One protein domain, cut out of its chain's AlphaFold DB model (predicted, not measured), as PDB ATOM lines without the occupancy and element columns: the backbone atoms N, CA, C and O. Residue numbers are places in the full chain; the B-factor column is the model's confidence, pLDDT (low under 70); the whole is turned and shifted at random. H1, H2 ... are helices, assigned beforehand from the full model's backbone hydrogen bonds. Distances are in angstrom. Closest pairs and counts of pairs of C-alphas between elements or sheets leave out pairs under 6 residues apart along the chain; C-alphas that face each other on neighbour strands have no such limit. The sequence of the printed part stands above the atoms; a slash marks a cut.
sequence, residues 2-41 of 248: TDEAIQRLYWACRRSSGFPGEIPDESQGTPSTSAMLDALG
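This is residues 2 to 41 of the 248 residues of an uncharacterized protein of Exophiala mesophila (UniProt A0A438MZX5). A helix, H1, makes one end of a loose, elongated model; from it a long link runs out to a turn near residues 27 and 28 at the other end, and the short helix H2 folds back from there beside residues 21 to 24 of the link. Residues 2 to 7 of H1 stick out, and the two helices do not pack together. The printed part has 40 residues with two named helices, H1 then H2, and no named strand; its class is all helix. It is loose, with a radius of gyration of the C-alphas of 12.0 A, and its C-alphas span 36 by 18 by 11 A, only just a rod.

H1 is residues 2 to 15, beginning at C-alpha 2 at (120.435, 96.534, 146.362) and measuring 20.5 A from first to last C-alpha. Residues 16 to 32 follow, with a short helical run at residues 26 to 28; C-alpha 27 is at (122.006, 127.330, 128.004). H2 is residues 33 to 39, 9.9 A long, ending at C-alpha 39 at (125.189, 118.319, 140.184).

H1 and H2 are apart, with no C-alpha of the one within 8 A of the other. A long link of 17 residues joins them. Residues 2 to 7, which belong to H1, stand free. In H1 and H2 every O i to N i+4 pair is within hydrogen-bond range.

The two C-alphas farthest apart are those of Asp 3 and Gln 28, 37.3 A. The printed part has no cut. The mean pLDDT of the printed part is 76.4, and the model's confidence is low, under 70, at residue 2 and residues 16 to 22.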
ATOM      1  N   THR A   2     119.880  96.055 147.645       68.00
ATOM      2  CA  THR A   2     120.435  96.534 146.362       68.00
ATOM      3  C   THR A   2     119.395  96.729 145.256       68.00
ATOM      4  O   THR A   2     119.576  97.585 144.397       68.00
ATOM      5  N   ASP A   3     118.292  95.983 145.301       81.69
ATOM      6  CA  ASP A   3     117.332  95.927 144.193       81.69
ATOM      7  C   ASP A   3     116.573  97.253 143.987       81.69
ATOM      8  O   ASP A   3     116.441  97.744 142.870       81.69
ATOM      9  N   GLU A   4     116.190  97.929 145.075       77.62
ATOM     10  CA  GLU A   4     115.462  99.203 145.003       77.62
ATOM     11  C   GLU A   4     116.326 100.350 144.447       77.62
ATOM     12  O   GLU A   4     115.843 101.186 143.681       77.62
ATOM     13  N   ALA A   5     117.620 100.379 144.781       72.19
ATOM     14  CA  ALA A   5     118.545 101.387 144.265       72.19
ATOM     15  C   ALA A   5     118.762 101.231 142.750       72.19
ATOM     16  O   ALA A   5     118.756 102.223 142.018       72.19
ATOM     17  N   ILE A   6     118.882  99.988 142.268       84.62
ATOM     18  CA  ILE A   6     119.031  99.679 140.838       84.62
ATOM     19  C   ILE A   6     117.746 100.031 140.083       84.62
ATOM     20  O   ILE A   6     117.805 100.645 139.016       84.62
ATOM     21  N   GLN A   7     116.580  99.719 140.653       82.19
ATOM     22  CA  GLN A   7     115.292 100.060 140.053       82.19
ATOM     23  C   GLN A   7     115.099 101.579 139.948       82.19
ATOM     24  O   GLN A   7     114.670 102.079 138.907       82.19
ATOM     25  N   ARG A   8     115.471 102.335 140.990       72.19
ATOM     26  CA  ARG A   8     115.441 103.809 140.974       72.19
ATOM     27  C   ARG A   8     116.378 104.388 139.916       72.19
ATOM     28  O   ARG A   8     115.957 105.271 139.173       72.19
ATOM     29  N   LEU A   9     117.596 103.858 139.796       78.50
ATOM     30  CA  LEU A   9     118.546 104.277 138.763       78.50
ATOM     31  C   LEU A   9     118.013 103.981 137.354       78.50
ATOM     32  O   LEU A   9     118.051 104.851 136.486       78.50
ATOM     33  N   TYR A  10     117.442 102.792 137.140       81.88
ATOM     34  CA  TYR A  10     116.815 102.418 135.871       81.88
ATOM     35  C   TYR A  10     115.697 103.395 135.474       81.88
ATOM     36  O   TYR A  10     115.651 103.869 134.335       81.88
ATOM     37  N   TRP A  11     114.816 103.747 136.416       77.44
ATOM     38  CA  TRP A  11     113.727 104.691 136.160       77.44
ATOM     39  C   TRP A  11     114.212 106.127 135.929       77.44
ATOM     40  O   TRP A  11     113.658 106.804 135.059       77.44
ATOM     41  N   ALA A  12     115.250 106.572 136.644       73.25
ATOM     42  CA  ALA A  12     115.860 107.888 136.465       73.25
ATOM     43  C   ALA A  12     116.492 108.041 135.071       73.25
ATOM     44  O   ALA A  12     116.209 109.012 134.368       73.25
ATOM     45  N   CYS A  13     117.263 107.037 134.632       74.25
ATOM     46  CA  CYS A  13     117.864 107.006 133.298       74.25
ATOM     47  C   CYS A  13     116.800 107.003 132.194       74.25
ATOM     48  O   CYS A  13     116.933 107.703 131.194       74.25
ATOM     49  N   ARG A  14     115.717 106.238 132.377       78.62
ATOM     50  CA  ARG A  14     114.663 106.101 131.363       78.62
ATOM     51  C   ARG A  14     113.792 107.347 131.215       78.62
ATOM     52  O   ARG A  14     113.302 107.612 130.122       78.62
ATOM     53  N   ARG A  15     113.538 108.071 132.305       78.38
ATOM     54  CA  ARG A  15     112.661 109.250 132.293       78.38
ATOM     55  C   ARG A  15     113.402 110.560 132.057       78.38
ATOM     56  O   ARG A  15     112.737 111.592 131.995       78.38
ATOM     57  N   SER A  16     114.739 110.540 131.993       62.53
ATOM     58  CA  SER A  16     115.577 111.753 132.046       62.53
ATOM     59  C   SER A  16     115.151 112.712 133.174       62.53
ATOM     60  O   SER A  16     115.323 113.920 133.088       62.53
ATOM     61  N   SER A  17     114.525 112.172 134.222       64.31
ATOM     62  CA  SER A  17     113.918 112.912 135.324       64.31
ATOM     63  C   SER A  17     114.051 112.049 136.570       64.31
ATOM     64  O   SER A  17     113.690 110.869 136.531       64.31
ATOM     65  N   GLY A  18     114.545 112.621 137.662       66.19
ATOM     66  CA  GLY A  18     114.833 111.870 138.885       66.19
ATOM     67  C   GLY A  18     116.288 111.423 139.007       66.19
ATOM     68  O   GLY A  18     116.581 110.556 139.827       66.19
ATOM     69  N   PHE A  19     117.198 112.013 138.224       60.69
ATOM     70  CA  PHE A  19     118.606 111.983 138.596       60.69
ATOM     71  C   PHE A  19     118.737 112.706 139.950       60.69
ATOM     72  O   PHE A  19     118.214 113.814 140.076       60.69
ATOM     73  N   PRO A  20     119.330 112.089 140.986       63.53
ATOM     74  CA  PRO A  20     119.586 112.777 142.243       63.53
ATOM     75  C   PRO A  20     120.643 113.850 141.973       63.53
ATOM     76  O   PRO A  20     121.831 113.547 141.906       63.53
ATOM     77  N   GLY A  21     120.191 115.073 141.708       64.25
ATOM     78  CA  GLY A  21     121.067 116.158 141.294       64.25
ATOM     79  C   GLY A  21     120.353 117.260 140.527       64.25
ATOM     80  O   GLY A  21     119.408 117.003 139.782       64.25
ATOM     81  N   GLU A  22     120.806 118.493 140.714       63.84
ATOM     82  CA  GLU A  22     120.365 119.634 139.914       63.84
ATOM     83  C   GLU A  22     121.054 119.551 138.545       63.84
ATOM     84  O   GLU A  22     122.278 119.535 138.473       63.84
ATOM     85  N   ILE A  23     120.287 119.411 137.456       71.56
ATOM     86  CA  ILE A  23     120.861 119.309 136.106       71.56
ATOM     87  C   ILE A  23     121.532 120.655 135.784       71.56
ATOM     88  O   ILE A  23     120.855 121.682 135.863       71.56
ATOM     89  N   PRO A  24     122.835 120.685 135.441       73.62
ATOM     90  CA  PRO A  24     123.515 121.934 135.133       73.62
ATOM     91  C   PRO A  24     122.885 122.586 133.897       73.62
ATOM     92  O   PRO A  24     122.573 121.904 132.923       73.62
ATOM     93  N   ASP A  25     122.690 123.904 133.942       77.25
ATOM     94  CA  ASP A  25     122.087 124.653 132.839       77.25
ATOM     95  C   ASP A  25     122.990 124.625 131.593       77.25
ATOM     96  O   ASP A  25     124.090 125.182 131.585       77.25
ATOM     97  N   GLU A  26     122.514 123.977 130.530       80.06
ATOM     98  CA  GLU A  26     123.208 123.859 129.242       80.06
ATOM     99  C   GLU A  26     123.033 125.106 128.354       80.06
ATOM    100  O   GLU A  26     123.630 125.191 127.278       80.06
ATOM    101  N   SER A  27     122.251 126.107 128.786       85.38
ATOM    102  CA  SER A  27     122.006 127.330 128.004       85.38
ATOM    103  C   SER A  27     123.280 128.131 127.698       85.38
ATOM    104  O   SER A  27     123.323 128.876 126.719       85.38
ATOM    105  N   GLN A  28     124.331 127.953 128.507       81.25
ATOM    106  CA  GLN A  28     125.626 128.632 128.381       81.25
ATOM    107  C   GLN A  28     126.682 127.817 127.605       81.25
ATOM    108  O   GLN A  28     127.823 128.263 127.470       81.25
ATOM    109  N   GLY A  29     126.326 126.638 127.082       86.31
ATOM    110  CA  GLY A  29     127.231 125.739 126.363       86.31
ATOM    111  C   GLY A  29     127.583 124.471 127.143       86.31
ATOM    112  O   GLY A  29     126.901 124.098 128.095       86.31
ATOM    113  N   THR A  30     128.640 123.774 126.712       86.62
ATOM    114  CA  THR A  30     129.022 122.468 127.273       86.62
ATOM    115  C   THR A  30     129.310 122.587 128.775       86.62
ATOM    116  O   THR A  30     130.203 123.356 129.153       86.62
ATOM    117  N   PRO A  31     128.608 121.836 129.644       81.31
ATOM    118  CA  PRO A  31     128.780 121.957 131.084       81.31
ATOM    119  C   PRO A  31     130.207 121.575 131.490       81.31
ATOM    120  O   PRO A  31     130.757 120.559 131.063       81.31
ATOM    121  N   SER A  32     130.821 122.410 132.331       88.06
ATOM    122  CA  SER A  32     132.151 122.136 132.877       88.06
ATOM    123  C   SER A  32     132.124 120.887 133.761       88.06
ATOM    124  O   SER A  32     131.163 120.651 134.496       88.06
ATOM    125  N   THR A  33     133.208 120.107 133.757       84.81
ATOM    126  CA  THR A  33     133.349 118.896 134.583       84.81
ATOM    127  C   THR A  33     133.086 119.160 136.066       84.81
ATOM    128  O   THR A  33     132.516 118.313 136.748       84.81
ATOM    129  N   SER A  34     133.440 120.344 136.572       83.69
ATOM    130  CA  SER A  34     133.138 120.726 137.955       83.69
ATOM    131  C   SER A  34     131.639 120.866 138.215       83.69
ATOM    132  O   SER A  34     131.180 120.395 139.249       83.69
ATOM    133  N   ALA A  35     130.885 121.454 137.283       80.44
ATOM    134  CA  ALA A  35     129.434 121.612 137.387       80.44
ATOM    135  C   ALA A  35     128.720 120.255 137.341       80.44
ATOM    136  O   ALA A  35     127.799 120.022 138.114       80.44
ATOM    137  N   MET A  36     129.206 119.324 136.509       79.06
ATOM    138  CA  MET A  36     128.701 117.947 136.495       79.06
ATOM    139  C   MET A  36     128.946 117.236 137.832       79.06
ATOM    140  O   MET A  36     128.051 116.590 138.359       79.06
ATOM    141  N   LEU A  37     130.139 117.359 138.419       83.38
ATOM    142  CA  LEU A  37     130.442 116.711 139.703       83.38
ATOM    143  C   LEU A  37     129.657 117.308 140.883       83.38
ATOM    144  O   LEU A  37     129.330 116.572 141.816       83.38
ATOM    145  N   ASP A  38     129.365 118.611 140.838       80.75
ATOM    146  CA  ASP A  38     128.524 119.311 141.820       80.75
ATOM    147  C   ASP A  38     127.066 118.844 141.716       80.75
ATOM    148  O   ASP A  38     126.483 118.416 142.709       80.75
ATOM    149  N   ALA A  39     126.527 118.814 140.491       75.75
ATOM    150  CA  ALA A  39     125.189 118.319 140.184       75.75
ATOM    151  C   ALA A  39     124.965 116.892 140.693       75.75
ATOM    152  O   ALA A  39     123.931 116.593 141.277       75.75
ATOM    153  N   LEU A  40     125.953 116.012 140.521       76.38
ATOM    154  CA  LEU A  40     125.868 114.611 140.938       76.38
ATOM    155  C   LEU A  40     126.060 114.406 142.451       76.38
ATOM    156  O   LEU A  40     126.006 113.269 142.919       76.38
ATOM    157  N   GLY A  41     126.371 115.462 143.214       75.88
ATOM    158  CA  GLY A  41     126.755 115.342 144.624       75.88
ATOM    159  C   GLY A  41     128.017 114.493 144.841       75.88
ATOM    160  O   GLY A  41     128.268 114.021 145.948       75.88
TER     161      GLY A  41